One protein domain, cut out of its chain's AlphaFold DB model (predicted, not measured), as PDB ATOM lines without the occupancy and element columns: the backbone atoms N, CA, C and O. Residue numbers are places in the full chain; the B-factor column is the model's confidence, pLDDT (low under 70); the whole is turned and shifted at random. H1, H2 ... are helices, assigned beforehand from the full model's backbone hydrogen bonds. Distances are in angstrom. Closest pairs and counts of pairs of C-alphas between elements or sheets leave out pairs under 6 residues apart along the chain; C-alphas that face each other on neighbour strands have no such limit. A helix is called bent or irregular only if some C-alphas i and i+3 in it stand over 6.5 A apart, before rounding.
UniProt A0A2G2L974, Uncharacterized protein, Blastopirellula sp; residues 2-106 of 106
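What this domain is: This is residues 2 to 106 of the 106 residues of an uncharacterized protein of Blastopirellula sp (UniProt A0A2G2L974). Four helices follow one another round a ring, each touching two others, as two nearly aligned pairs, H1 with H4 and H2 with H3, set steeply across each other. Residues 101 to 106, of which 101 to 104 belong to H4, stick out, and so do residues 49 to 54, of which 53 and 54 belong to H3. The printed part has 105 residues with four named helices, H1, H2, H3 and H4 in chain order, and no named strand; the class is all helix. The whole is compact, with a radius of gyration of the C-alphas of 13.7 A, and elongated, with spans of 41 by 25 by 18 A.

How they stand to each other: H4, residues 79 to 104, is the longest helix and touches H3, residues 53 to 75. Their closest C-alphas, those of Gly 68 and Phe 83, are 4.2 A apart, and the two helices run opposite ways at a steep tilt of 45 degrees as a helical hairpin. H4 also touches H1, residues 2 to 18, at a shallow tilt of 27 degrees, opposite ways; the closest C-alphas are those of Leu 14 and Ile 85, 6.1 A apart. H3 touches H2, residues 26 to 48, at a shallow tilt of 28 degrees, opposite ways, as a second helical hairpin; the closest C-alphas, those of Phe 47 and Ala 55, are 5.1 A apart. H2 touches H1 with residues 29 to 37 alone, at a steep tilt of 62 degrees, opposite ways, and the C-alphas of Ala 8 and Ala 33 come closest, at 4.7 A. H2 and H4 are near each other, with 6 pairs of C-alphas within 10 A, while H1 and H3 are apart. In H1, H3 and H4 every O i to N i+4 pair is within hydrogen-bond range; in H2 it is 17 of 19.

Where its parts are: H4 is 36.8 A long from first to last C-alpha and ends at C-alpha 104 (-38.579, 43.844, -15.373). H3 measures 32.1 A and begins at C-alpha 53 (-51.544, 31.123, -11.813). H2 measures 31.4 A and is only just irregular: C-alphas 43 and 46 are 6.9 A apart. H1 begins at C-alpha 2 (-28.255, 35.597, -14.818) and measures 24.2 A.

The domain as a whole: The two C-alphas farthest apart, those of Gly 76 and Ala 106, are 43.5 A from each other. The printed part has no cut and ends at residue 106, the chain's last. The links H2 to H3 and H3 to H4 are tight, and H1 to H2 is short. The mean pLDDT of the printed part is 72.9; it is under 70 at residues 2 to 5, 20 to 31, 33 to 56 and 104 to 106.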
ATOM      1  N   LEU A   2     -28.339  35.649 -16.291       65.06
ATOM      2  CA  LEU A   2     -28.255  35.597 -14.818       65.06
ATOM      3  C   LEU A   2     -29.165  34.538 -14.159       65.06
ATOM      4  O   LEU A   2     -28.691  33.795 -13.311       65.06
ATOM      5  N   GLY A   3     -30.428  34.406 -14.582       64.50
ATOM      6  CA  GLY A   3     -31.353  33.421 -13.993       64.50
ATOM      7  C   GLY A   3     -30.950  31.957 -14.210       64.50
ATOM      8  O   GLY A   3     -31.139  31.132 -13.325       64.50
ATOM      9  N   ILE A   4     -30.323  31.641 -15.350       67.12
ATOM     10  CA  ILE A   4     -29.817  30.289 -15.649       67.12
ATOM     11  C   ILE A   4     -28.635  29.963 -14.733       67.12
ATOM     12  O   ILE A   4     -28.566  28.875 -14.171       67.12
ATOM     13  N   LEU A   5     -27.735  30.930 -14.544       69.25
ATOM     14  CA  LEU A   5     -26.589  30.811 -13.644       69.25
ATOM     15  C   LEU A   5     -27.035  30.631 -12.187       69.25
ATOM     16  O   LEU A   5     -26.516  29.760 -11.497       69.25
ATOM     17  N   LEU A   6     -28.034  31.400 -11.739       74.62
ATOM     18  CA  LEU A   6     -28.585  31.272 -10.388       74.62
ATOM     19  C   LEU A   6     -29.210  29.889 -10.168       74.62
ATOM     20  O   LEU A   6     -28.920  29.237  -9.170       74.62
ATOM     21  N   ASN A   7     -30.014  29.420 -11.124       73.38
ATOM     22  CA  ASN A   7     -30.627  28.097 -11.071       73.38
ATOM     23  C   ASN A   7     -29.579  26.976 -11.053       73.38
ATOM     24  O   ASN A   7     -29.686  26.052 -10.251       73.38
ATOM     25  N   ALA A   8     -28.528  27.085 -11.868       71.75
ATOM     26  CA  ALA A   8     -27.418  26.137 -11.858       71.75
ATOM     27  C   ALA A   8     -26.755  26.050 -10.473       71.75
ATOM     28  O   ALA A   8     -26.575  24.956  -9.943       71.75
ATOM     29  N   VAL A   9     -26.447  27.197  -9.858       78.75
ATOM     30  CA  VAL A   9     -25.840  27.253  -8.519       78.75
ATOM     31  C   VAL A   9     -26.771  26.659  -7.462       78.75
ATOM     32  O   VAL A   9     -26.327  25.848  -6.656       78.75
ATOM     33  N   VAL A  10     -28.061  27.008  -7.485       82.75
ATOM     34  CA  VAL A  10     -29.060  26.460  -6.552       82.75
ATOM     35  C   VAL A  10     -29.122  24.939  -6.650       82.75
ATOM     36  O   VAL A  10     -29.110  24.266  -5.624       82.75
ATOM     37  N   LEU A  11     -29.155  24.391  -7.864       77.56
ATOM     38  CA  LEU A  11     -29.203  22.948  -8.071       77.56
ATOM     39  C   LEU A  11     -27.949  22.262  -7.519       77.56
ATOM     40  O   LEU A  11     -28.067  21.278  -6.800       77.56
ATOM     41  N   ILE A  12     -26.761  22.804  -7.796       77.94
ATOM     42  CA  ILE A  12     -25.490  22.267  -7.286       77.94
ATOM     43  C   ILE A  12     -25.472  22.276  -5.756       77.94
ATOM     44  O   ILE A  12     -25.104  21.280  -5.138       77.94
ATOM     45  N   VAL A  13     -25.890  23.386  -5.142       82.31
ATOM     46  CA  VAL A  13     -25.951  23.522  -3.683       82.31
ATOM     47  C   VAL A  13     -26.941  22.523  -3.091       82.31
ATOM     48  O   VAL A  13     -26.593  21.831  -2.142       82.31
ATOM     49  N   LEU A  14     -28.144  22.400  -3.659       82.06
ATOM     50  CA  LEU A  14     -29.150  21.451  -3.181       82.06
ATOM     51  C   LEU A  14     -28.666  20.009  -3.281       82.06
ATOM     52  O   LEU A  14     -28.832  19.255  -2.329       82.06
ATOM     53  N   VAL A  15     -28.060  19.630  -4.406       77.12
ATOM     54  CA  VAL A  15     -27.555  18.268  -4.564       77.12
ATOM     55  C   VAL A  15     -26.413  18.012  -3.584       77.12
ATOM     56  O   VAL A  15     -26.430  16.983  -2.931       77.12
ATOM     57  N   LYS A  16     -25.484  18.955  -3.393       77.94
ATOM     58  CA  LYS A  16     -24.366  18.784  -2.454       77.94
ATOM     59  C   LYS A  16     -24.801  18.741  -0.984       77.94
ATOM     60  O   LYS A  16     -24.208  18.028  -0.189       77.94
ATOM     61  N   VAL A  17     -25.815  19.522  -0.609       82.31
ATOM     62  CA  VAL A  17     -26.334  19.559   0.769       82.31
ATOM     63  C   VAL A  17     -27.179  18.323   1.081       82.31
ATOM     64  O   VAL A  17     -27.155  17.840   2.204       82.31
ATOM     65  N   ILE A  18     -27.952  17.824   0.113       80.19
ATOM     66  CA  ILE A  18     -28.871  16.691   0.322       80.19
ATOM     67  C   ILE A  18     -28.188  15.349   0.026       80.19
ATOM     68  O   ILE A  18     -28.584  14.315   0.569       80.19
ATOM     69  N   ASN A  19     -27.173  15.355  -0.832       73.06
ATOM     70  CA  ASN A  19     -26.383  14.192  -1.187       73.06
ATOM     71  C   ASN A  19     -24.934  14.400  -0.734       73.06
ATOM     72  O   ASN A  19     -24.068  14.784  -1.515       73.06
ATOM     73  N   GLU A  20     -24.716  14.177   0.564       65.19
ATOM     74  CA  GLU A  20     -23.456  14.442   1.275       65.19
ATOM     75  C   GLU A  20     -22.248  13.649   0.733       65.19
ATOM     76  O   GLU A  20     -21.114  14.069   0.950       65.19
ATOM     77  N   ASP A  21     -22.480  12.556  -0.006       59.09
ATOM     78  CA  ASP A  21     -21.438  11.637  -0.495       59.09
ATOM     79  C   ASP A  21     -21.008  11.865  -1.958       59.09
ATOM     80  O   ASP A  21     -20.087  11.202  -2.438       59.09
ATOM     81  N   ASP A  22     -21.649  12.783  -2.691       59.44
ATOM     82  CA  ASP A  22     -21.357  12.991  -4.113       59.44
ATOM     83  C   ASP A  22     -20.421  14.189  -4.340       59.44
ATOM     84  O   ASP A  22     -20.829  15.358  -4.327       59.44
ATOM     85  N   ASP A  23     -19.159  13.890  -4.660       57.53
ATOM     86  CA  ASP A  23     -18.220  14.841  -5.262       57.53
ATOM     87  C   ASP A  23     -18.642  15.135  -6.710       57.53
ATOM     88  O   ASP A  23     -18.075  14.652  -7.696       57.53
ATOM     89  N   LEU A  24     -19.689  15.947  -6.861       61.31
ATOM     90  CA  LEU A  24     -20.156  16.391  -8.167       61.31
ATOM     91  C   LEU A  24     -19.124  17.302  -8.817       61.31
ATOM     92  O   LEU A  24     -18.999  18.486  -8.495       61.31
ATOM     93  N   GLY A  25     -18.410  16.743  -9.791       62.22
ATOM     94  CA  GLY A  25     -17.553  17.505 -10.682       62.22
ATOM     95  C   GLY A  25     -18.327  18.607 -11.419       62.22
ATOM     96  O   GLY A  25     -19.509  18.475 -11.747       62.22
ATOM     97  N   LEU A  26     -17.629  19.697 -11.748       59.22
ATOM     98  CA  LEU A  26     -18.170  20.838 -12.506       59.22
ATOM     99  C   LEU A  26     -18.863  20.424 -13.819       59.22
ATOM    100  O   LEU A  26     -19.813  21.077 -14.243       59.22
ATOM    101  N   GLY A  27     -18.417  19.330 -14.448       65.12
ATOM    102  CA  GLY A  27     -19.025  18.784 -15.666       65.12
ATOM    103  C   GLY A  27     -20.417  18.188 -15.439       65.12
ATOM    104  O   GLY A  27     -21.344  18.501 -16.184       65.12
ATOM    105  N   THR A  28     -20.596  17.385 -14.387       68.31
ATOM    106  CA  THR A  28     -21.897  16.812 -14.005       68.31
ATOM    107  C   THR A  28     -22.855  17.912 -13.578       68.31
ATOM    108  O   THR A  28     -23.998  17.935 -14.018       68.31
ATOM    109  N   ALA A  29     -22.362  18.886 -12.812       64.12
ATOM    110  CA  ALA A  29     -23.094  20.085 -12.426       64.12
ATOM    111  C   ALA A  29     -23.585  20.910 -13.633       64.12
ATOM    112  O   ALA A  29     -24.751  21.301 -13.684       64.12
ATOM    113  N   ALA A  30     -22.725  21.138 -14.630       63.00
ATOM    114  CA  ALA A  30     -23.091  21.842 -15.858       63.00
ATOM    115  C   ALA A  30     -24.102  21.046 -16.700       63.00
ATOM    116  O   ALA A  30     -25.070  21.618 -17.199       63.00
ATOM    117  N   GLY A  31     -23.925  19.726 -16.815       68.50
ATOM    118  CA  GLY A  31     -24.877  18.842 -17.493       68.50
ATOM    119  C   GLY A  31     -26.250  18.838 -16.818       68.50
ATOM    120  O   GLY A  31     -27.270  18.981 -17.493       68.50
ATOM    121  N   LEU A  32     -26.280  18.777 -15.484       71.12
ATOM    122  CA  LEU A  32     -27.509  18.838 -14.695       71.12
ATOM    123  C   LEU A  32     -28.192  20.203 -14.831       71.12
ATOM    124  O   LEU A  32     -29.410  20.245 -14.973       71.12
ATOM    125  N   ALA A  33     -27.427  21.299 -14.838       67.38
ATOM    126  CA  ALA A  33     -27.914  22.670 -15.015       67.38
ATOM    127  C   ALA A  33     -28.502  22.933 -16.416       67.38
ATOM    128  O   ALA A  33     -29.523  23.612 -16.565       67.38
ATOM    129  N   ILE A  34     -27.875  22.387 -17.462       69.94
ATOM    130  CA  ILE A  34     -28.393  22.455 -18.834       69.94
ATOM    131  C   ILE A  34     -29.646  21.582 -18.954       69.94
ATOM    132  O   ILE A  34     -30.665  22.046 -19.463       69.94
ATOM    133  N   GLY A  35     -29.602  20.354 -18.427       69.56
ATOM    134  CA  GLY A  35     -30.736  19.432 -18.413       69.56
ATOM    135  C   GLY A  35     -31.947  20.015 -17.686       69.56
ATOM    136  O   GLY A  35     -33.041  20.040 -18.243       69.56
ATOM    137  N   THR A  36     -31.747  20.582 -16.494       69.38
ATOM    138  CA  THR A  36     -32.793  21.320 -15.762       69.38
ATOM    139  C   THR A  36     -33.326  22.485 -16.568       69.38
ATOM    140  O   THR A  36     -34.535  22.634 -16.669       69.38
ATOM    141  N   SER A  37     -32.457  23.310 -17.154       64.81
ATOM    142  CA  SER A  37     -32.894  24.483 -17.917       64.81
ATOM    143  C   SER A  37     -33.769  24.098 -19.111       64.81
ATOM    144  O   SER A  37     -34.794  24.736 -19.345       64.81
ATOM    145  N   ILE A  38     -33.413  23.031 -19.834       69.81
ATOM    146  CA  ILE A  38     -34.205  22.514 -20.959       69.81
ATOM    147  C   ILE A  38     -35.526  21.925 -20.460       69.81
ATOM    148  O   ILE A  38     -36.580  22.276 -20.985       69.81
ATOM    149  N   VAL A  39     -35.496  21.070 -19.433       68.12
ATOM    150  CA  VAL A  39     -36.703  20.431 -18.884       68.12
ATOM    151  C   VAL A  39     -37.664  21.475 -18.323       68.12
ATOM    152  O   VAL A  39     -38.849  21.425 -18.630       68.12
ATOM    153  N   SER A  40     -37.173  22.457 -17.566       66.38
ATOM    154  CA  SER A  40     -37.987  23.559 -17.050       66.38
ATOM    155  C   SER A  40     -38.565  24.415 -18.182       66.38
ATOM    156  O   SER A  40     -39.737  24.772 -18.124       66.38
ATOM    157  N   PHE A  41     -37.795  24.702 -19.238       67.19
ATOM    158  CA  PHE A  41     -38.291  25.455 -20.395       67.19
ATOM    159  C   PHE A  41     -39.396  24.698 -21.142       67.19
ATOM    160  O   PHE A  41     -40.462  25.255 -21.401       67.19
ATOM    161  N   VAL A  42     -39.182  23.412 -21.429       65.94
ATOM    162  CA  VAL A  42     -40.171  22.551 -22.094       65.94
ATOM    163  C   VAL A  42     -41.409  22.355 -21.225       65.94
ATOM    164  O   VAL A  42     -42.523  22.425 -21.735       65.94
ATOM    165  N   ALA A  43     -41.231  22.170 -19.916       64.69
ATOM    166  CA  ALA A  43     -42.338  22.043 -18.981       64.69
ATOM    167  C   ALA A  43     -43.168  23.329 -18.912       64.69
ATOM    168  O   ALA A  43     -44.378  23.230 -18.784       64.69
ATOM    169  N   MET A  44     -42.559  24.514 -19.034       63.78
ATOM    170  CA  MET A  44     -43.267  25.800 -18.982       63.78
ATOM    171  C   MET A  44     -43.886  26.240 -20.318       63.78
ATOM    172  O   MET A  44     -44.853  27.000 -20.294       63.78
ATOM    173  N   LEU A  45     -43.393  25.764 -21.470       65.88
ATOM    174  CA  LEU A  45     -43.921  26.097 -22.806       65.88
ATOM    175  C   LEU A  45     -45.450  25.941 -22.948       65.88
ATOM    176  O   LEU A  45     -46.091  26.896 -23.387       65.88
ATOM    177  N   PRO A  46     -46.070  24.806 -22.563       59.06
ATOM    178  CA  PRO A  46     -47.519  24.654 -22.668       59.06
ATOM    179  C   PRO A  46     -48.288  25.571 -21.710       59.06
ATOM    180  O   PRO A  46     -49.422  25.925 -22.006       59.06
ATOM    181  N   PHE A  47     -47.689  26.000 -20.595       59.59
ATOM    182  CA  PHE A  47     -48.353  26.828 -19.580       59.59
ATOM    183  C   PHE A  47     -48.184  28.334 -19.808       59.59
ATOM    184  O   PHE A  47     -49.033  29.112 -19.373       59.59
ATOM    185  N   ALA A  48     -47.149  28.753 -20.543       56.75
ATOM    186  CA  ALA A  48     -46.943  30.145 -20.942       56.75
ATOM    187  C   ALA A  48     -48.096  30.688 -21.810       56.75
ATOM    188  O   ALA A  48     -48.393  31.879 -21.760       56.75
ATOM    189  N   ALA A  49     -48.786  29.814 -22.551       56.88
ATOM    190  CA  ALA A  49     -49.933  30.177 -23.381       56.88
ATOM    191  C   ALA A  49     -51.220  30.467 -22.581       56.88
ATOM    192  O   ALA A  49     -52.105  31.150 -23.088       56.88
ATOM    193  N   PHE A  50     -51.340  29.972 -21.342       56.19
ATOM    194  CA  PHE A  50     -52.589  30.046 -20.570       56.19
ATOM    195  C   PHE A  50     -52.651  31.200 -19.564       56.19
ATOM    196  O   PHE A  50     -53.707  31.407 -18.977       56.19
ATOM    197  N   GLY A  51     -51.565  31.955 -19.353       56.19
ATOM    198  CA  GLY A  51     -51.569  33.222 -18.598       56.19
ATOM    199  C   GLY A  51     -52.085  33.168 -17.148       56.19
ATOM    200  O   GLY A  51     -52.317  34.212 -16.545       56.19
ATOM    201  N   LEU A  52     -52.285  31.979 -16.577       59.84
ATOM    202  CA  LEU A  52     -53.021  31.772 -15.330       59.84
ATOM    203  C   LEU A  52     -52.126  31.143 -14.253       59.84
ATOM    204  O   LEU A  52     -51.396  30.191 -14.510       59.84
ATOM    205  N   ILE A  53     -52.236  31.636 -13.014       66.00
ATOM    206  CA  ILE A  53     -51.544  31.123 -11.813       66.00
ATOM    207  C   ILE A  53     -51.655  29.584 -11.664       66.00
ATOM    208  O   ILE A  53     -50.636  28.944 -11.400       66.00
ATOM    209  N   PRO A  54     -52.824  28.946 -11.905       66.88
ATOM    210  CA  PRO A  54     -52.944  27.483 -11.944       66.88
ATOM    211  C   PRO A  54     -51.970  26.771 -12.893       66.88
ATOM    212  O   PRO A  54     -51.472  25.693 -12.574       66.88
ATOM    213  N   ALA A  55     -51.673  27.375 -14.046       66.00
ATOM    214  CA  ALA A  55     -50.788  26.812 -15.060       66.00
ATOM    215  C   ALA A  55     -49.331  26.765 -14.564       66.00
ATOM    216  O   ALA A  55     -48.611  25.803 -14.821       66.00
ATOM    217  N   ILE A  56     -48.921  27.764 -13.775       68.00
ATOM    218  CA  ILE A  56     -47.595  27.813 -13.145       68.00
ATOM    219  C   ILE A  56     -47.449  26.686 -12.118       68.00
ATOM    220  O   ILE A  56     -46.423  26.014 -12.093       68.00
ATOM    221  N   ILE A  57     -48.484  26.436 -11.309       73.38
ATOM    222  CA  ILE A  57     -48.467  25.377 -10.288       73.38
ATOM    223  C   ILE A  57     -48.401  23.991 -10.946       73.38
ATOM    224  O   ILE A  57     -47.576  23.163 -10.558       73.38
ATOM    225  N   ALA A  58     -49.224  23.746 -11.969       74.62
ATOM    226  CA  ALA A  58     -49.210  22.484 -12.708       74.62
ATOM    227  C   ALA A  58     -47.866  22.249 -13.419       74.62
ATOM    228  O   ALA A  58     -47.301  21.155 -13.337       74.62
ATOM    229  N   GLY A  59     -47.313  23.287 -14.053       71.50
ATOM    230  CA  GLY A  59     -45.997  23.232 -14.686       71.50
ATOM    231  C   GLY A  59     -44.864  23.010 -13.689       71.50
ATOM    232  O   GLY A  59     -43.958  22.225 -13.963       71.50
ATOM    233  N   ALA A  60     -44.939  23.623 -12.506       72.50
ATOM    234  CA  ALA A  60     -43.971  23.403 -11.439       72.50
ATOM    235  C   ALA A  60     -44.005  21.954 -10.934       72.50
ATOM    236  O   ALA A  60     -42.955  21.336 -10.755       72.50
ATOM    237  N   PHE A  61     -45.204  21.390 -10.775       80.75
ATOM    238  CA  PHE A  61     -45.384  20.007 -10.346       80.75
ATOM    239  C   PHE A  61     -44.831  19.017 -11.379       80.75
ATOM    240  O   PHE A  61     -43.977  18.195 -11.050       80.75
ATOM    241  N   ILE A  62     -45.228  19.144 -12.648       80.56
ATOM    242  CA  ILE A  62     -44.738  18.276 -13.733       80.56
ATOM    243  C   ILE A  62     -43.229  18.450 -13.933       80.56
ATOM    244  O   ILE A  62     -42.506  17.463 -14.063       80.56
ATOM    245  N   GLY A  63     -42.736  19.688 -13.900       76.12
ATOM    246  CA  GLY A  63     -41.311  19.986 -13.991       76.12
ATOM    247  C   GLY A  63     -40.515  19.350 -12.852       76.12
ATOM    248  O   GLY A  63     -39.466  18.769 -13.109       76.12
ATOM    249  N   SER A  64     -41.039  19.365 -11.621       81.44
ATOM    250  CA  SER A  64     -40.402  18.696 -10.478       81.44
ATOM    251  C   SER A  64     -40.372  17.177 -10.644       81.44
ATOM    252  O   SER A  64     -39.381  16.542 -10.285       81.44
ATOM    253  N   LEU A  65     -41.415  16.594 -11.248       83.06
ATOM    254  CA  LEU A  65     -41.477  15.158 -11.483       83.06
ATOM    255  C   LEU A  65     -40.453  14.716 -12.532       83.06
ATOM    256  O   LEU A  65     -39.650  13.814 -12.291       83.06
ATOM    257  N   LEU A  66     -40.453  15.380 -13.688       80.94
ATOM    258  CA  LEU A  66     -39.515  15.097 -14.775       80.94
ATOM    259  C   LEU A  66     -38.072  15.321 -14.329       80.94
ATOM    260  O   LEU A  66     -37.187  14.526 -14.645       80.94
ATOM    261  N   LEU A  67     -37.844  16.373 -13.546       81.06
ATOM    262  CA  LEU A  67     -36.532  16.662 -13.009       81.06
ATOM    263  C   LEU A  67     -36.088  15.630 -11.967       81.06
ATOM    264  O   LEU A  67     -34.945  15.192 -12.011       81.06
ATOM    265  N   GLY A  68     -36.965  15.196 -11.061       82.19
ATOM    266  CA  GLY A  68     -36.627  14.175 -10.066       82.19
ATOM    267  C   GLY A  68     -36.233  12.844 -10.710       82.19
ATOM    268  O   GLY A  68     -35.282  12.201 -10.260       82.19
ATOM    269  N   ILE A  69     -36.899  12.474 -11.809       84.00
ATOM    270  CA  ILE A  69     -36.540  11.306 -12.629       84.00
ATOM    271  C   ILE A  69     -35.178  11.520 -13.292       84.00
ATOM    272  O   ILE A  69     -34.317  10.648 -13.205       84.00
ATOM    273  N   ALA A  70     -34.957  12.683 -13.913       80.06
ATOM    274  CA  ALA A  70     -33.692  12.997 -14.566       80.06
ATOM    275  C   ALA A  70     -32.520  12.972 -13.574       80.06
ATOM    276  O   ALA A  70     -31.522  12.312 -13.832       80.06
ATOM    277  N   ILE A  71     -32.648  13.617 -12.413       80.19
ATOM    278  CA  ILE A  71     -31.604  13.627 -11.380       80.19
ATOM    279  C   ILE A  71     -31.322  12.203 -10.884       80.19
ATOM    280  O   ILE A  71     -30.159  11.832 -10.772       80.19
ATOM    281  N   SER A  72     -32.354  11.386 -10.634       83.56
ATOM    282  CA  SER A  72     -32.156   9.984 -10.227       83.56
ATOM    283  C   SER A  72     -31.409   9.184 -11.295       83.56
ATOM    284  O   SER A  72     -30.456   8.481 -10.978       83.56
ATOM    285  N   ALA A  73     -31.794   9.334 -12.565       80.75
ATOM    286  CA  ALA A  73     -31.169   8.626 -13.677       80.75
ATOM    287  C   ALA A  73     -29.720   9.077 -13.939       80.75
ATOM    288  O   ALA A  73     -28.881   8.247 -14.273       80.75
ATOM    289  N   PHE A  74     -29.422  10.372 -13.792       77.50
ATOM    290  CA  PHE A  74     -28.094  10.929 -14.062       77.50
ATOM    291  C   PHE A  74     -27.106  10.743 -12.910       77.50
ATOM    292  O   PHE A  74     -25.921  10.555 -13.168       77.50
ATOM    293  N   LEU A  75     -27.572  10.827 -11.662       76.94
ATOM    294  CA  LEU A  75     -26.707  10.761 -10.481       76.94
ATOM    295  C   LEU A  75     -26.735   9.393  -9.790       76.94
ATOM    296  O   LEU A  75     -25.969   9.164  -8.867       76.94
ATOM    297  N   GLY A  76     -27.617   8.477 -10.201       77.19
ATOM    298  CA  GLY A  76     -27.737   7.151  -9.580       77.19
ATOM    299  C   GLY A  76     -28.243   7.184  -8.134       77.19
ATOM    300  O   GLY A  76     -28.172   6.180  -7.430       77.19
ATOM    301  N   ILE A  77     -28.758   8.327  -7.684       81.31
ATOM    302  CA  ILE A  77     -29.245   8.525  -6.320       81.31
ATOM    303  C   ILE A  77     -30.652   7.972  -6.125       81.31
ATOM    304  O   ILE A  77     -31.457   7.884  -7.061       81.31
ATOM    305  N   GLU A  78     -30.971   7.665  -4.866       85.38
ATOM    306  CA  GLU A  78     -32.301   7.222  -4.460       85.38
ATOM    307  C   GLU A  78     -33.386   8.163  -4.983       85.38
ATOM    308  O   GLU A  78     -33.356   9.377  -4.758       85.38
ATOM    309  N   ILE A  79     -34.411   7.577  -5.603       81.94
ATOM    310  CA  ILE A  79     -35.485   8.336  -6.244       81.94
ATOM    311  C   ILE A  79     -36.226   9.255  -5.259       81.94
ATOM    312  O   ILE A  79     -36.686  10.337  -5.611       81.94
ATOM    313  N   LYS A  80     -36.298   8.865  -3.978       84.31
ATOM    314  CA  LYS A  80     -36.873   9.706  -2.921       84.31
ATOM    315  C   LYS A  80     -36.069  10.995  -2.733       84.31
ATOM    316  O   LYS A  80     -36.661  12.067  -2.661       84.31
ATOM    317  N   ARG A  81     -34.734  10.905  -2.689       84.25
ATOM    318  CA  ARG A  81     -33.853  12.073  -2.533       84.25
ATOM    319  C   ARG A  81     -33.876  12.950  -3.777       84.25
ATOM    320  O   ARG A  81     -33.972  14.168  -3.652       84.25
ATOM    321  N   SER A  82     -33.872  12.353  -4.969       83.88
ATOM    322  CA  SER A  82     -33.920  13.117  -6.218       83.88
ATOM    323  C   SER A  82     -35.210  13.928  -6.368       83.88
ATOM    324  O   SER A  82     -35.150  15.080  -6.794       83.88
ATOM    325  N   PHE A  83     -36.367  13.385  -5.968       85.75
ATOM    326  CA  PHE A  83     -37.627  14.137  -5.964       85.75
ATOM    327  C   PHE A  83     -37.632  15.271  -4.934       85.75
ATOM    328  O   PHE A  83     -38.185  16.330  -5.218       85.75
ATOM    329  N   ILE A  84     -36.990  15.097  -3.773       86.94
ATOM    330  CA  ILE A  84     -36.841  16.176  -2.782       86.94
ATOM    331  C   ILE A  84     -35.993  17.315  -3.361       86.94
ATOM    332  O   ILE A  84     -36.412  18.472  -3.315       86.94
ATOM    333  N   ILE A  85     -34.844  16.989  -3.964       85.81
ATOM    334  CA  ILE A  85     -33.969  17.968  -4.625       85.81
ATOM    335  C   ILE A  85     -34.737  18.701  -5.730       85.81
ATOM    336  O   ILE A  85     -34.735  19.930  -5.776       85.81
ATOM    337  N   ALA A  86     -35.429  17.961  -6.598       84.31
ATOM    338  CA  ALA A  86     -36.184  18.526  -7.709       84.31
ATOM    339  C   ALA A  86     -37.354  19.407  -7.249       84.31
ATOM    340  O   ALA A  86     -37.595  20.465  -7.831       84.31
ATOM    341  N   GLY A  87     -38.067  19.000  -6.196       83.44
ATOM    342  CA  GLY A  87     -39.150  19.779  -5.602       83.44
ATOM    343  C   GLY A  87     -38.650  21.106  -5.034       83.44
ATOM    344  O   GLY A  87     -39.166  22.163  -5.394       83.44
ATOM    345  N   LEU A  88     -37.596  21.067  -4.211       85.88
ATOM    346  CA  LEU A  88     -36.974  22.270  -3.649       85.88
ATOM    347  C   LEU A  88     -36.422  23.188  -4.744       85.88
ATOM    348  O   LEU A  88     -36.648  24.398  -4.712       85.88
ATOM    349  N   TYR A  89     -35.761  22.610  -5.749       85.69
ATOM    350  CA  TYR A  89     -35.262  23.351  -6.899       85.69
ATOM    351  C   TYR A  89     -36.390  24.077  -7.639       85.69
ATOM    352  O   TYR A  89     -36.257  25.263  -7.927       85.69
ATOM    353  N   MET A  90     -37.516  23.411  -7.917       83.12
ATOM    354  CA  MET A  90     -38.630  24.038  -8.637       83.12
ATOM    355  C   MET A  90     -39.283  25.166  -7.838       83.12
ATOM    356  O   MET A  90     -39.643  26.184  -8.430       83.12
ATOM    357  N   VAL A  91     -39.393  25.036  -6.513       83.81
ATOM    358  CA  VAL A  91     -39.896  26.118  -5.648       83.81
ATOM    359  C   VAL A  91     -38.982  27.341  -5.733       83.81
ATOM    360  O   VAL A  91     -39.457  28.447  -6.001       83.81
ATOM    361  N   ILE A  92     -37.671  27.147  -5.571       83.81
ATOM    362  CA  ILE A  92     -36.691  28.240  -5.614       83.81
ATOM    363  C   ILE A  92     -36.629  28.860  -7.016       83.81
ATOM    364  O   ILE A  92     -36.698  30.080  -7.147       83.81
ATOM    365  N   SER A  93     -36.569  28.040  -8.065       79.06
ATOM    366  CA  SER A  93     -36.521  28.480  -9.465       79.06
ATOM    367  C   SER A  93     -37.766  29.278  -9.862       79.06
ATOM    368  O   SER A  93     -37.654  30.340 -10.477       79.06
ATOM    369  N   THR A  94     -38.957  28.841  -9.434       77.19
ATOM    370  CA  THR A  94     -40.206  29.593  -9.648       77.19
ATOM    371  C   THR A  94     -40.173  30.927  -8.901       77.19
ATOM    372  O   THR A  94     -40.526  31.956  -9.475       77.19
ATOM    373  N   GLY A  95     -39.692  30.940  -7.652       79.69
ATOM    374  CA  GLY A  95     -39.523  32.166  -6.868       79.69
ATOM    375  C   GLY A  95     -38.559  33.166  -7.516       79.69
ATOM    376  O   GLY A  95     -38.892  34.344  -7.646       79.69
ATOM    377  N   ILE A  96     -37.402  32.697  -8.001       79.31
ATOM    378  CA  ILE A  96     -36.438  33.509  -8.764       79.31
ATOM    379  C   ILE A  96     -37.090  34.047 -10.040       79.31
ATOM    380  O   ILE A  96     -36.928  35.223 -10.358       79.31
ATOM    381  N   GLY A  97     -37.848  33.214 -10.759       74.75
ATOM    382  CA  GLY A  97     -38.572  33.614 -11.964       74.75
ATOM    383  C   GLY A  97     -39.561  34.750 -11.706       74.75
ATOM    384  O   GLY A  97     -39.552  35.740 -12.435       74.75
ATOM    385  N   ILE A  98     -40.360  34.649 -10.639       77.25
ATOM    386  CA  ILE A  98     -41.311  35.693 -10.226       77.25
ATOM    387  C   ILE A  98     -40.574  36.981  -9.835       77.25
ATOM    388  O   ILE A  98     -40.955  38.060 -10.284       77.25
ATOM    389  N   ALA A  99     -39.499  36.878  -9.048       77.19
ATOM    390  CA  ALA A  99     -38.700  38.032  -8.637       77.19
ATOM    391  C   ALA A  99     -38.047  38.742  -9.837       77.19
ATOM    392  O   ALA A  99     -38.091  39.964  -9.946       77.19
ATOM    393  N   MET A 100     -37.488  37.989 -10.787       77.00
ATOM    394  CA  MET A 100     -36.920  38.562 -12.012       77.00
ATOM    395  C   MET A 100     -37.982  39.188 -12.918       77.00
ATOM    396  O   MET A 100     -37.703  40.181 -13.591       77.00
ATOM    397  N   LEU A 101     -39.192  38.621 -12.951       72.50
ATOM    398  CA  LEU A 101     -40.313  39.191 -13.691       72.50
ATOM    399  C   LEU A 101     -40.757  40.524 -13.074       72.50
ATOM    400  O   LEU A 101     -40.972  41.481 -13.814       72.50
ATOM    401  N   SER A 102     -40.841  40.615 -11.740       74.12
ATOM    402  CA  SER A 102     -41.238  41.857 -11.062       74.12
ATOM    403  C   SER A 102     -40.215  42.980 -11.261       74.12
ATOM    404  O   SER A 102     -40.607  44.120 -11.486       74.12
ATOM    405  N   MET A 103     -38.918  42.656 -11.292       75.56
ATOM    406  CA  MET A 103     -37.844  43.619 -11.576       75.56
ATOM    407  C   MET A 103     -37.826  44.126 -13.025       75.56
ATOM    408  O   MET A 103     -37.225  45.158 -13.292       75.56
ATOM    409  N   ARG A 104     -38.441  43.406 -13.972       62.34
ATOM    410  CA  ARG A 104     -38.579  43.844 -15.373       62.34
ATOM    411  C   ARG A 104     -39.796  44.741 -15.615       62.34
ATOM    412  O   ARG A 104     -39.895  45.316 -16.694       62.34
ATOM    413  N   GLY A 105     -40.728  44.797 -14.663       53.12
ATOM    414  CA  GLY A 105     -41.930  45.633 -14.717       53.12
ATOM    415  C   GLY A 105     -41.791  46.995 -14.025       53.12
ATOM    416  O   GLY A 105     -42.787  47.711 -13.950       53.12
ATOM    417  N   ALA A 106     -40.599  47.328 -13.517       45.62
ATOM    418  CA  ALA A 106     -40.210  48.637 -12.982       45.62
ATOM    419  C   ALA A 106     -39.227  49.320 -13.943       45.62
ATOM    420  O   ALA A 106     -39.268  50.566 -14.025       45.62
TER     421      ALA A 106